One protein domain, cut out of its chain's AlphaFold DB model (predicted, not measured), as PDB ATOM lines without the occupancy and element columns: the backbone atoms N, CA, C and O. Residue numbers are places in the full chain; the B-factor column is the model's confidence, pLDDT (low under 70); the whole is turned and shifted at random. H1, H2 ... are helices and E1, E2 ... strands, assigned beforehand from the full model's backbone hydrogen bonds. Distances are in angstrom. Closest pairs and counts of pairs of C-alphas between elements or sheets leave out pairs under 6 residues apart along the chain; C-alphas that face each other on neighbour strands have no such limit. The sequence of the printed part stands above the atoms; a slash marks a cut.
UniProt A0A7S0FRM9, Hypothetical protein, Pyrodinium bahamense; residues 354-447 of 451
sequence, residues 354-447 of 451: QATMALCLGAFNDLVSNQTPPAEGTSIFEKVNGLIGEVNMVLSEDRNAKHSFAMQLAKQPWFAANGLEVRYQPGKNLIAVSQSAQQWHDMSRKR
ATOM      1  N   GLN A 354     -40.137  55.161  57.185       93.69
ATOM      2  CA  GLN A 354     -38.740  55.377  56.791       93.69
ATOM      3  C   GLN A 354     -38.286  56.824  57.018       93.69
ATOM      4  O   GLN A 354     -37.156  57.052  57.450       93.69
ATOM      5  N   ALA A 355     -39.164  57.803  56.783       93.44
ATOM      6  CA  ALA A 355     -38.864  59.207  57.058       93.44
ATOM      7  C   ALA A 355     -38.730  59.449  58.568       93.44
ATOM      8  O   ALA A 355     -37.798  60.119  59.006       93.44
ATOM      9  N   THR A 356     -39.602  58.833  59.367       94.44
ATOM     10  CA  THR A 356     -39.531  58.886  60.831       94.44
ATOM     11  C   THR A 356     -38.228  58.278  61.354       94.44
ATOM     12  O   THR A 356     -37.539  58.902  62.158       94.44
ATOM     13  N   MET A 357     -37.828  57.104  60.853       95.62
ATOM     14  CA  MET A 357     -36.543  56.486  61.205       95.62
ATOM     15  C   MET A 357     -35.351  57.384  60.849       95.62
ATOM     16  O   MET A 357     -34.442  57.540  61.665       95.62
ATOM     17  N   ALA A 358     -35.362  58.002  59.663       95.44
ATOM     18  CA  ALA A 358     -34.314  58.924  59.234       95.44
ATOM     19  C   ALA A 358     -34.225  60.170  60.131       95.44
ATOM     20  O   ALA A 358     -33.123  60.577  60.497       95.44
ATOM     21  N   LEU A 359     -35.365  60.737  60.543       95.50
ATOM     22  CA  LEU A 359     -35.417  61.860  61.487       95.50
ATOM     23  C   LEU A 359     -34.846  61.478  62.858       95.50
ATOM     24  O   LEU A 359     -34.026  62.214  63.403       95.50
ATOM     25  N   CYS A 360     -35.220  60.313  63.393       96.44
ATOM     26  CA  CYS A 360     -34.695  59.811  64.664       96.44
ATOM     27  C   CYS A 360     -33.177  59.581  64.616       96.44
ATOM     28  O   CYS A 360     -32.469  59.908  65.568       96.44
ATOM     29  N   LEU A 361     -32.659  59.047  63.504       97.06
ATOM     30  CA  LEU A 361     -31.221  58.840  63.327       97.06
ATOM     31  C   LEU A 361     -30.471  60.172  63.167       97.06
ATOM     32  O   LEU A 361     -29.378  60.332  63.707       97.06
ATOM     33  N   GLY A 362     -31.071  61.144  62.476       96.44
ATOM     34  CA  GLY A 362     -30.555  62.510  62.385       96.44
ATOM     35  C   GLY A 362     -30.453  63.180  63.755       96.44
ATOM     36  O   GLY A 362     -29.404  63.725  64.084       96.44
ATOM     37  N   ALA A 363     -31.495  63.059  64.583       96.50
ATOM     38  CA  ALA A 363     -31.504  63.577  65.950       96.50
ATOM     39  C   ALA A 363     -30.437  62.919  66.841       96.50
ATOM     40  O   ALA A 363     -29.782  63.604  67.624       96.50
ATOM     41  N   PHE A 364     -30.217  61.606  66.699       97.25
ATOM     42  CA  PHE A 364     -29.121  60.914  67.384       97.25
ATOM     43  C   PHE A 364     -27.754  61.481  66.987       97.25
ATOM     44  O   PHE A 364     -26.936  61.780  67.856       97.25
ATOM     45  N   ASN A 365     -27.508  61.643  65.684       96.50
ATOM     46  CA  ASN A 365     -26.235  62.162  65.192       96.50
ATOM     47  C   ASN A 365     -25.993  63.594  65.679       96.50
ATOM     48  O   ASN A 365     -24.897  63.889  66.136       96.50
ATOM     49  N   ASP A 366     -27.014  64.451  65.654       95.81
ATOM     50  CA  ASP A 366     -26.916  65.823  66.161       95.81
ATOM     51  C   ASP A 366     -26.591  65.856  67.665       95.81
ATOM     52  O   ASP A 366     -25.660  66.541  68.095       95.81
ATOM     53  N   LEU A 367     -27.275  65.021  68.456       94.81
ATOM     54  CA  LEU A 367     -27.028  64.874  69.892       94.81
ATOM     55  C   LEU A 367     -25.587  64.431  70.195       94.81
ATOM     56  O   LEU A 367     -24.970  64.910  71.146       94.81
ATOM     57  N   VAL A 368     -25.052  63.505  69.397       95.00
ATOM     58  CA  VAL A 368     -23.699  62.961  69.569       95.00
ATOM     59  C   VAL A 368     -22.620  63.888  69.004       95.00
ATOM     60  O   VAL A 368     -21.502  63.875  69.516       95.00
ATOM     61  N   SER A 369     -22.910  64.684  67.976       94.00
ATOM     62  CA  SER A 369     -21.949  65.616  67.374       94.00
ATOM     63  C   SER A 369     -21.815  66.920  68.162       94.00
ATOM     64  O   SER A 369     -20.705  67.434  68.287       94.00
ATOM     65  N   ASN A 370     -22.895  67.424  68.763       89.88
ATOM     66  CA  ASN A 370     -22.900  68.687  69.509       89.88
ATOM     67  C   ASN A 370     -22.462  68.531  70.977       89.88
ATOM     68  O   ASN A 370     -22.987  69.197  71.869       89.88
ATOM     69  N   GLN A 371     -21.500  67.645  71.252       81.44
ATOM     70  CA  GLN A 371     -20.981  67.420  72.603       81.44
ATOM     71  C   GLN A 371     -20.210  68.645  73.111       81.44
ATOM     72  O   GLN A 371     -18.990  68.732  72.984       81.44
ATOM     73  N   THR A 372     -20.904  69.587  73.743       74.56
ATOM     74  CA  THR A 372     -20.251  70.545  74.634       74.56
ATOM     75  C   THR A 372     -19.887  69.839  75.942       74.56
ATOM     76  O   THR A 372     -20.750  69.160  76.513       74.56
ATOM     77  N   PRO A 373     -18.644  69.978  76.442       67.19
ATOM     78  CA  PRO A 373     -18.257  69.427  77.735       67.19
ATOM     79  C   PRO A 373     -19.222  69.911  78.833       67.19
ATOM     80  O   PRO A 373     -19.751  71.022  78.753       67.19
ATOM     81  N   PRO A 374     -19.514  69.057  79.824       61.34
ATOM     82  CA  PRO A 374     -20.735  69.123  80.614       61.34
ATOM     83  C   PRO A 374     -20.732  70.326  81.560       61.34
ATOM     84  O   PRO A 374     -20.196  70.256  82.661       61.34
ATOM     85  N   ALA A 375     -21.388  71.412  81.162       63.12
ATOM     86  CA  ALA A 375     -21.797  72.458  82.099       63.12
ATOM     87  C   ALA A 375     -23.062  72.054  82.893       63.12
ATOM     88  O   ALA A 375     -23.324  72.605  83.955       63.12
ATOM     89  N   GLU A 376     -23.825  71.066  82.404       67.44
ATOM     90  CA  GLU A 376     -25.198  70.759  82.852       67.44
ATOM     91  C   GLU A 376     -25.378  69.429  83.610       67.44
ATOM     92  O   GLU A 376     -26.505  69.026  83.886       67.44
ATOM     93  N   GLY A 377     -24.303  68.720  83.966       79.38
ATOM     94  CA  GLY A 377     -24.361  67.538  84.846       79.38
ATOM     95  C   GLY A 377     -25.071  66.285  84.299       79.38
ATOM     96  O   GLY A 377     -24.888  65.212  84.864       79.38
ATOM     97  N   THR A 378     -25.824  66.373  83.199       85.69
ATOM     98  CA  THR A 378     -26.418  65.211  82.518       85.69
ATOM     99  C   THR A 378     -25.410  64.568  81.579       85.69
ATOM    100  O   THR A 378     -24.819  65.220  80.713       85.69
ATOM    101  N   SER A 379     -25.216  63.263  81.738       91.50
ATOM    102  CA  SER A 379     -24.331  62.502  80.864       91.50
ATOM    103  C   SER A 379     -24.941  62.375  79.464       91.50
ATOM    104  O   SER A 379     -26.156  62.263  79.295       91.50
ATOM    105  N   ILE A 380     -24.099  62.341  78.426       92.19
ATOM    106  CA  ILE A 380     -24.556  62.089  77.045       92.19
ATOM    107  C   ILE A 380     -25.292  60.744  76.965       92.19
ATOM    108  O   ILE A 380     -26.260  60.606  76.225       92.19
ATOM    109  N   PHE A 381     -24.880  59.771  77.781       92.69
ATOM    110  CA  PHE A 381     -25.547  58.480  77.901       92.69
ATOM    111  C   PHE A 381     -27.014  58.602  78.338       92.69
ATOM    112  O   PHE A 381     -27.880  57.971  77.736       92.69
ATOM    113  N   GLU A 382     -27.320  59.437  79.334       93.44
ATOM    114  CA  GLU A 382     -28.703  59.687  79.765       93.44
ATOM    115  C   GLU A 382     -29.525  60.349  78.660       93.44
ATOM    116  O   GLU A 382     -30.657  59.935  78.415       93.44
ATOM    117  N   LYS A 383     -28.938  61.311  77.935       94.19
ATOM    118  CA  LYS A 383     -29.601  61.960  76.795       94.19
ATOM    119  C   LYS A 383     -29.894  60.962  75.669       94.19
ATOM    120  O   LYS A 383     -30.991  60.961  75.117       94.19
ATOM    121  N   VAL A 384     -28.950  60.065  75.365       96.06
ATOM    122  CA  VAL A 384     -29.150  58.993  74.376       96.06
ATOM    123  C   VAL A 384     -30.229  58.014  74.841       96.06
ATOM    124  O   VAL A 384     -31.096  57.661  74.049       96.06
ATOM    125  N   ASN A 385     -30.257  57.612  76.113       96.00
ATOM    126  CA  ASN A 385     -31.333  56.757  76.628       96.00
ATOM    127  C   ASN A 385     -32.706  57.437  76.571       96.00
ATOM    128  O   ASN A 385     -33.685  56.781  76.215       96.00
ATOM    129  N   GLY A 386     -32.776  58.740  76.863       95.94
ATOM    130  CA  GLY A 386     -33.989  59.541  76.691       95.94
ATOM    131  C   GLY A 386     -34.474  59.528  75.242       95.94
ATOM    132  O   GLY A 386     -35.621  59.167  74.980       95.94
ATOM    133  N   LEU A 387     -33.567  59.789  74.294       96.44
ATOM    134  CA  LEU A 387     -33.845  59.714  72.859       96.44
ATOM    135  C   LEU A 387     -34.395  58.337  72.453       96.44
ATOM    136  O   LEU A 387     -35.389  58.256  71.736       96.44
ATOM    137  N   ILE A 388     -33.788  57.243  72.920       97.62
ATOM    138  CA  ILE A 388     -34.254  55.882  72.610       97.62
ATOM    139  C   ILE A 388     -35.617  55.578  73.237       97.62
ATOM    140  O   ILE A 388     -36.429  54.884  72.621       97.62
ATOM    141  N   GLY A 389     -35.908  56.129  74.416       96.81
ATOM    142  CA  GLY A 389     -37.250  56.124  74.995       96.81
ATOM    143  C   GLY A 389     -38.275  56.774  74.061       96.81
ATOM    144  O   GLY A 389     -39.293  56.156  73.746       96.81
ATOM    145  N   GLU A 390     -37.968  57.963  73.538       96.50
ATOM    146  CA  GLU A 390     -38.839  58.675  72.596       96.50
ATOM    147  C   GLU A 390     -39.005  57.913  71.272       96.50
ATOM    148  O   GLU A 390     -40.125  57.753  70.791       96.50
ATOM    149  N   VAL A 391     -37.933  57.341  70.712       96.69
ATOM    150  CA  VAL A 391     -38.013  56.502  69.501       96.69
ATOM    151  C   VAL A 391     -38.917  55.288  69.719       96.69
ATOM    152  O   VAL A 391     -39.706  54.937  68.840       96.69
ATOM    153  N   ASN A 392     -38.835  54.649  70.889       97.19
ATOM    154  CA  ASN A 392     -39.694  53.515  71.220       97.19
ATOM    155  C   ASN A 392     -41.182  53.890  71.263       97.19
ATOM    156  O   ASN A 392     -42.014  53.035  70.950       97.19
ATOM    157  N   MET A 393     -41.503  55.136  71.629       95.88
ATOM    158  CA  MET A 393     -42.862  55.678  71.573       95.88
ATOM    159  C   MET A 393     -43.267  56.037  70.139       95.88
ATOM    160  O   MET A 393     -44.343  55.647  69.694       95.88
ATOM    161  N   VAL A 394     -42.398  56.731  69.397       95.31
ATOM    162  CA  VAL A 394     -42.675  57.234  68.040       95.31
ATOM    163  C   VAL A 394     -42.860  56.099  67.027       95.31
ATOM    164  O   VAL A 394     -43.768  56.156  66.207       95.31
ATOM    165  N   LEU A 395     -42.038  55.047  67.091       94.62
ATOM    166  CA  LEU A 395     -42.189  53.870  66.223       94.62
ATOM    167  C   LEU A 395     -43.343  52.945  66.658       94.62
ATOM    168  O   LEU A 395     -43.630  51.966  65.973       94.62
ATOM    169  N   SER A 396     -44.013  53.260  67.774       92.12
ATOM    170  CA  SER A 396     -45.227  52.591  68.250       92.12
ATOM    171  C   SER A 396     -45.093  51.056  68.274       92.12
ATOM    172  O   SER A 396     -44.085  50.514  68.737       92.12
ATOM    173  N   GLU A 397     -46.103  50.323  67.815       93.75
ATOM    174  CA  GLU A 397     -46.143  48.861  67.820       93.75
ATOM    175  C   GLU A 397     -45.387  48.205  66.650       93.75
ATOM    176  O   GLU A 397     -45.290  46.974  66.611       93.75
ATOM    177  N   ASP A 398     -44.786  48.977  65.733       95.88
ATOM    178  CA  ASP A 398     -44.092  48.429  64.563       95.88
ATOM    179  C   ASP A 398     -42.755  47.764  64.944       95.88
ATOM    180  O   ASP A 398     -41.684  48.380  65.031       95.88
ATOM    181  N   ARG A 399     -42.832  46.444  65.138       95.75
ATOM    182  CA  ARG A 399     -41.699  45.562  65.451       95.75
ATOM    183  C   ARG A 399     -40.604  45.614  64.388       95.75
ATOM    184  O   ARG A 399     -39.422  45.537  64.724       95.75
ATOM    185  N   ASN A 400     -40.979  45.731  63.115       91.56
ATOM    186  CA  ASN A 400     -40.031  45.709  62.003       91.56
ATOM    187  C   ASN A 400     -39.248  47.020  61.934       91.56
ATOM    188  O   ASN A 400     -38.027  46.994  61.743       91.56
ATOM    189  N   ALA A 401     -39.930  48.150  62.143       96.12
ATOM    190  CA  ALA A 401     -39.307  49.468  62.219       96.12
ATOM    191  C   ALA A 401     -38.326  49.557  63.392       96.12
ATOM    192  O   ALA A 401     -37.175  49.951  63.203       96.12
ATOM    193  N   LYS A 402     -38.736  49.109  64.587       97.75
ATOM    194  CA  LYS A 402     -37.871  49.085  65.777       97.75
ATOM    195  C   LYS A 402     -36.651  48.190  65.598       97.75
ATOM    196  O   LYS A 402     -35.539  48.599  65.927       97.75
ATOM    197  N   HIS A 403     -36.834  46.993  65.038       95.94
ATOM    198  CA  HIS A 403     -35.719  46.093  64.757       95.94
ATOM    199  C   HIS A 403     -34.737  46.709  63.751       95.94
ATOM    200  O   HIS A 403     -33.530  46.731  63.993       95.94
ATOM    201  N   SER A 404     -35.253  47.273  62.656       95.31
ATOM    202  CA  SER A 404     -34.438  47.903  61.615       95.31
ATOM    203  C   SER A 404     -33.704  49.144  62.136       95.31
ATOM    204  O   SER A 404     -32.521  49.317  61.844       95.31
ATOM    205  N   PHE A 405     -34.355  49.972  62.959       97.75
ATOM    206  CA  PHE A 405     -33.726  51.121  63.614       97.75
ATOM    207  C   PHE A 405     -32.615  50.684  64.573       97.75
ATOM    208  O   PHE A 405     -31.510  51.213  64.500       97.75
ATOM    209  N   ALA A 406     -32.855  49.665  65.407       97.81
ATOM    210  CA  ALA A 406     -31.836  49.118  66.303       97.81
ATOM    211  C   ALA A 406     -30.602  48.610  65.537       97.81
ATOM    212  O   ALA A 406     -29.477  48.876  65.950       97.81
ATOM    213  N   MET A 407     -30.795  47.938  64.393       96.00
ATOM    214  CA  MET A 407     -29.697  47.469  63.536       96.00
ATOM    215  C   MET A 407     -28.909  48.607  62.877       96.00
ATOM    216  O   MET A 407     -27.705  48.471  62.668       96.00
ATOM    217  N   GLN A 408     -29.554  49.725  62.536       97.31
ATOM    218  CA  GLN A 408     -28.858  50.911  62.028       97.31
ATOM    219  C   GLN A 408     -28.096  51.632  63.141       97.31
ATOM    220  O   GLN A 408     -26.948  52.030  62.951       97.31
ATOM    221  N   LEU A 409     -28.714  51.755  64.313       97.31
ATOM    222  CA  LEU A 409     -28.142  52.427  65.466       97.31
ATOM    223  C   LEU A 409     -26.929  51.666  66.031       97.31
ATOM    224  O   LEU A 409     -25.915  52.283  66.337       97.31
ATOM    225  N   ALA A 410     -26.979  50.329  66.065       96.50
ATOM    226  CA  ALA A 410     -25.863  49.476  66.483       96.50
ATOM    227  C   ALA A 410     -24.596  49.639  65.618       96.50
ATOM    228  O   ALA A 410     -23.501  49.317  66.069       96.50
ATOM    229  N   LYS A 411     -24.724  50.148  64.383       97.00
ATOM    230  CA  LYS A 411     -23.587  50.423  63.489       97.00
ATOM    231  C   LYS A 411     -22.911  51.766  63.769       97.00
ATOM    232  O   LYS A 411     -21.874  52.043  63.171       97.00
ATOM    233  N   GLN A 412     -23.488  52.613  64.623       97.56
ATOM    234  CA  GLN A 412     -22.924  53.929  64.908       97.56
ATOM    235  C   GLN A 412     -21.629  53.788  65.729       97.56
ATOM    236  O   GLN A 412     -21.669  53.199  66.814       97.56
ATOM    237  N   PRO A 413     -20.490  54.359  65.274       96.12
ATOM    238  CA  PRO A 413     -19.191  54.211  65.944       96.12
ATOM    239  C   PRO A 413     -19.188  54.658  67.410       96.12
ATOM    240  O   PRO A 413     -18.415  54.144  68.216       96.12
ATOM    241  N   TRP A 414     -20.074  55.593  67.764       96.06
ATOM    242  CA  TRP A 414     -20.206  56.112  69.119       96.06
ATOM    243  C   TRP A 414     -20.530  55.023  70.153       96.06
ATOM    244  O   TRP A 414     -19.954  55.051  71.237       96.06
ATOM    245  N   PHE A 415     -21.378  54.033  69.838       96.56
ATOM    246  CA  PHE A 415     -21.690  52.964  70.799       96.56
ATOM    247  C   PHE A 415     -20.459  52.107  71.093       96.56
ATOM    248  O   PHE A 415     -20.125  51.910  72.259       96.56
ATOM    249  N   ALA A 416     -19.727  51.694  70.055       92.69
ATOM    250  CA  ALA A 416     -18.495  50.926  70.213       92.69
ATOM    251  C   ALA A 416     -17.423  51.708  70.991       92.69
ATOM    252  O   ALA A 416     -16.817  51.166  71.913       92.69
ATOM    253  N   ALA A 417     -17.236  52.996  70.682       94.62
ATOM    254  CA  ALA A 417     -16.270  53.858  71.369       94.62
ATOM    255  C   ALA A 417     -16.587  54.058  72.863       94.62
ATOM    256  O   ALA A 417     -15.674  54.233  73.666       94.62
ATOM    257  N   ASN A 418     -17.867  54.000  73.239       94.75
ATOM    258  CA  ASN A 418     -18.322  54.126  74.626       94.75
ATOM    259  C   ASN A 418     -18.584  52.768  75.301       94.75
ATOM    260  O   ASN A 418     -19.080  52.736  76.425       94.75
ATOM    261  N   GLY A 419     -18.268  51.649  74.636       94.75
ATOM    262  CA  GLY A 419     -18.489  50.299  75.162       94.75
ATOM    263  C   GLY A 419     -19.961  49.965  75.420       94.75
ATOM    264  O   GLY A 419     -20.282  49.163  76.298       94.75
ATOM    265  N   LEU A 420     -20.862  50.585  74.664       96.00
ATOM    266  CA  LEU A 420     -22.304  50.387  74.724       96.00
ATOM    267  C   LEU A 420     -22.763  49.443  73.609       96.00
ATOM    268  O   LEU A 420     -22.171  49.380  72.534       96.00
ATOM    269  N   GLU A 421     -23.858  48.738  73.854       95.94
ATOM    270  CA  GLU A 421     -24.484  47.819  72.915       95.94
ATOM    271  C   GLU A 421     -25.967  48.160  72.764       95.94
ATOM    272  O   GLU A 421     -26.680  48.358  73.752       95.94
ATOM    273  N   VAL A 422     -26.434  48.217  71.516       97.62
ATOM    274  CA  VAL A 422     -27.844  48.431  71.174       97.62
ATOM    275  C   VAL A 422     -28.477  47.082  70.852       97.62
ATOM    276  O   VAL A 422     -28.022  46.383  69.947       97.62
ATOM    277  N   ARG A 423     -29.563  46.727  71.544       96.00
ATOM    278  CA  ARG A 423     -30.323  45.497  71.284       96.00
ATOM    279  C   ARG A 423     -31.807  45.788  71.124       96.00
ATOM    280  O   ARG A 423     -32.407  46.498  71.928       96.00
ATOM    281  N   TYR A 424     -32.420  45.177  70.115       97.50
ATOM    282  CA  TYR A 424     -33.875  45.065  70.037       97.50
ATOM    283  C   TYR A 424     -34.329  43.840  70.837       97.50
ATOM    284  O   TYR A 424     -33.749  42.767  70.689       97.50
ATOM    285  N   GLN A 425     -35.349  43.995  71.679       95.69
ATOM    286  CA  GLN A 425     -35.934  42.930  72.498       95.69
ATOM    287  C   GLN A 425     -37.309  42.539  71.924       95.69
ATOM    288  O   GLN A 425     -38.302  43.186  72.271       95.69
ATOM    289  N   PRO A 426     -37.417  41.489  71.078       88.38
ATOM    290  CA  PRO A 426     -38.662  41.150  70.379       88.38
ATOM    291  C   PRO A 426     -39.846  40.900  71.315       88.38
ATOM    292  O   PRO A 426     -40.946  41.383  71.057       88.38
ATOM    293  N   GLY A 427     -39.607  40.220  72.444       85.62
ATOM    294  CA  GLY A 427     -40.644  39.909  73.433       85.62
ATOM    295  C   GLY A 427     -41.225  41.132  74.148       85.62
ATOM    296  O   GLY A 427     -42.350  41.069  74.633       85.62
ATOM    297  N   LYS A 428     -40.491  42.252  74.191       94.00
ATOM    298  CA  LYS A 428     -40.967  43.516  74.778       94.00
ATOM    299  C   LYS A 428     -41.296  44.580  73.737       94.00
ATOM    300  O   LYS A 428     -41.841  45.613  74.099       94.00
ATOM    301  N   ASN A 429     -40.956  44.344  72.470       95.62
ATOM    302  CA  ASN A 429     -41.042  45.328  71.396       95.62
ATOM    303  C   ASN A 429     -40.350  46.664  71.746       95.62
ATOM    304  O   ASN A 429     -40.915  47.748  71.567       95.62
ATOM    305  N   LEU A 430     -39.134  46.583  72.298       97.69
ATOM    306  CA  LEU A 430     -38.364  47.737  72.769       97.69
ATOM    307  C   LEU A 430     -36.911  47.666  72.305       97.69
ATOM    308  O   LEU A 430     -36.302  46.596  72.272       97.69
ATOM    309  N   ILE A 431     -36.353  48.827  71.987       98.00
ATOM    310  CA  ILE A 431     -34.925  49.041  71.769       98.00
ATOM    311  C   ILE A 431     -34.307  49.432  73.110       98.00
ATOM    312  O   ILE A 431     -34.805  50.342  73.771       98.00
ATOM    313  N   ALA A 432     -33.239  48.748  73.507       97.06
ATOM    314  CA  ALA A 432     -32.506  49.012  74.737       97.06
ATOM    315  C   ALA A 432     -31.027  49.262  74.429       97.06
ATOM    316  O   ALA A 432     -30.454  48.622  73.544       97.06
ATOM    317  N   VAL A 433     -30.417  50.171  75.189       97.25
ATOM    318  CA  VAL A 433     -28.972  50.413  75.189       97.25
ATOM    319  C   VAL A 433     -28.425  49.960  76.537       97.25
ATOM    320  O   VAL A 433     -28.911  50.381  77.584       97.25
ATOM    321  N   SER A 434     -27.426  49.086  76.523       95.06
ATOM    322  CA  SER A 434     -26.774  48.564  77.729       95.06
ATOM    323  C   SER A 434     -25.258  48.650  77.601       95.06
ATOM    324  O   SER A 434     -24.732  48.713  76.496       95.06
ATOM    325  N   GLN A 435     -24.534  48.629  78.719       92.94
ATOM    326  CA  GLN A 435     -23.081  48.438  78.680       92.94
ATOM    327  C   GLN A 435     -22.757  47.041  78.140       92.94
ATOM    328  O   GLN A 435     -23.398  46.058  78.518       92.94
ATOM    329  N   SER A 436     -21.779  46.959  77.243       88.50
ATOM    330  CA  SER A 436     -21.344  45.695  76.653       88.50
ATOM    331  C   SER A 436     -20.738  44.784  77.728       88.50
ATOM    332  O   SER A 436     -19.863  45.182  78.502       88.50
ATOM    333  N   ALA A 437     -21.184  43.526  77.776       76.94
ATOM    334  CA  ALA A 437     -20.696  42.550  78.756       76.94
ATOM    335  C   ALA A 437     -19.181  42.286  78.623       76.94
ATOM    336  O   ALA A 437     -18.506  41.998  79.613       76.94
ATOM    337  N   GLN A 438     -18.627  42.436  77.413       72.31
ATOM    338  CA  GLN A 438     -17.190  42.298  77.151       72.31
ATOM    339  C   GLN A 438     -16.352  43.320  77.925       72.31
ATOM    340  O   GLN A 438     -15.359  42.944  78.545       72.31
ATOM    341  N   GLN A 439     -16.778  44.584  77.980       68.69
ATOM    342  CA  GLN A 439     -16.027  45.615  78.695       68.69
ATOM    343  C   GLN A 439     -16.018  45.369  80.212       68.69
ATOM    344  O   GLN A 439     -15.028  45.652  80.886       68.69
ATOM    345  N   TRP A 440     -17.088  44.780  80.758       65.69
ATOM    346  CA  TRP A 440     -17.148  44.401  82.172       65.69
ATOM    347  C   TRP A 440     -16.154  43.280  82.511       65.69
ATOM    348  O   TRP A 440     -15.501  43.321  83.560       65.69
ATOM    349  N   HIS A 441     -15.976  42.315  81.602       70.88
ATOM    350  CA  HIS A 441     -14.961  41.269  81.734       70.88
ATOM    351  C   HIS A 441     -13.531  41.817  81.644       70.88
ATOM    352  O   HIS A 441     -12.692  41.423  82.457       70.88
ATOM    353  N   ASP A 442     -13.261  42.755  80.733       73.44
ATOM    354  CA  ASP A 442     -11.935  43.369  80.599       73.44
ATOM    355  C   ASP A 442     -11.586  44.280  81.784       73.44
ATOM    356  O   ASP A 442     -10.480  44.191  82.321       73.44
ATOM    357  N   MET A 443     -12.534  45.082  82.284       70.56
ATOM    358  CA  MET A 443     -12.328  45.875  83.507       70.56
ATOM    359  C   MET A 443     -12.106  44.988  84.739       70.56
ATOM    360  O   MET A 443     -11.256  45.296  85.576       70.56
ATOM    361  N   SER A 444     -12.830  43.870  84.840       72.00
ATOM    362  CA  SER A 444     -12.664  42.909  85.938       72.00
ATOM    363  C   SER A 444     -11.323  42.175  85.874       72.00
ATOM    364  O   SER A 444     -10.732  41.890  86.914       72.00
ATOM    365  N   ARG A 445     -10.811  41.885  84.669       76.88
ATOM    366  CA  ARG A 445      -9.462  41.327  84.483       76.88
ATOM    367  C   ARG A 445      -8.376  42.334  84.827       76.88
ATOM    368  O   ARG A 445      -7.428  41.956  85.506       76.88
ATOM    369  N   LYS A 446      -8.525  43.593  84.405       78.88
ATOM    370  CA  LYS A 446      -7.539  44.643  84.686       78.88
ATOM    371  C   LYS A 446      -7.404  44.905  86.188       78.88
ATOM    372  O   LYS A 446      -6.295  44.893  86.697       78.88
ATOM    373  N   ARG A 447      -8.524  44.984  86.919       81.69
ATOM    374  CA  ARG A 447      -8.503  45.111  88.391       81.69
ATOM    375  C   ARG A 447      -7.793  43.953  89.097       81.69
ATOM    376  O   ARG A 447      -7.108  44.196  90.072       81.69
TER     377      ARG A 447
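What this domain is: This is residues 354 to 447 of the 451 residues of the protein "Hypothetical protein" of Pyrodinium bahamense (UniProt A0A7S0FRM9). A hairpin of two strands, E1 and E2, forms one side of a small body, with H3 packed on both strands, H2 packed on E2, and H1 packed on H2 away from the strands. H5 leads out from the end of E2 as an arm, and its residues 441 to 447 stick out. The 94 printed residues hold five named helices and two named strands, in the order H1 H2 H3 H4 E1 E2 H5, with one antiparallel sheet. The class is mostly helix, and the whole is compact, with a radius of gyration of the C-alphas of 14.2 A and spans of 43 by 34 by 20 A.

Where its parts are: Find C-alpha 420 at (-22.304, 50.387, 74.724), where strand E1, residues 420 to 425, begins; E2 is residues 430 to 435, 16.4 A long. H3 is residues 399 to 409, 15.2 A, and H2 is 380 to 394, 20.8 A. H1, residues 354 to 369, runs 22.3 A from C-alpha 354 at (-38.740, 55.377, 56.791). H4 is residues 413 to 417; H5, residues 437 to 447, ends at (-8.503, 45.111, 88.391).

How they stand to each other: Look at N 423 and O 432, 2.9 A apart, in the antiparallel hairpin E1 and E2. The closest C-alphas of H3 and E1 are His 403 and Tyr 424, 5.7 A; of H2 and E2, Asn 392 and Leu 430, 6.1 A; of H4 and E1, Phe 415 and Glu 421, 6.2 A. H1 and H2, a helical hairpin, touch at Cys 360 and Val 391, C-alphas 6.7 A apart, at a shallow tilt of 10 degrees, opposite ways. H5 touches no helix. In H1 to H5 every O i to N i+4 pair is within hydrogen-bond range.

The domain as a whole: The farthest C-alphas, Ala 355 and Arg 447, are 45.9 A apart. The printed part has no cut, and no link is long. Residues 373 to 376 and 439 to 440 are under pLDDT 70.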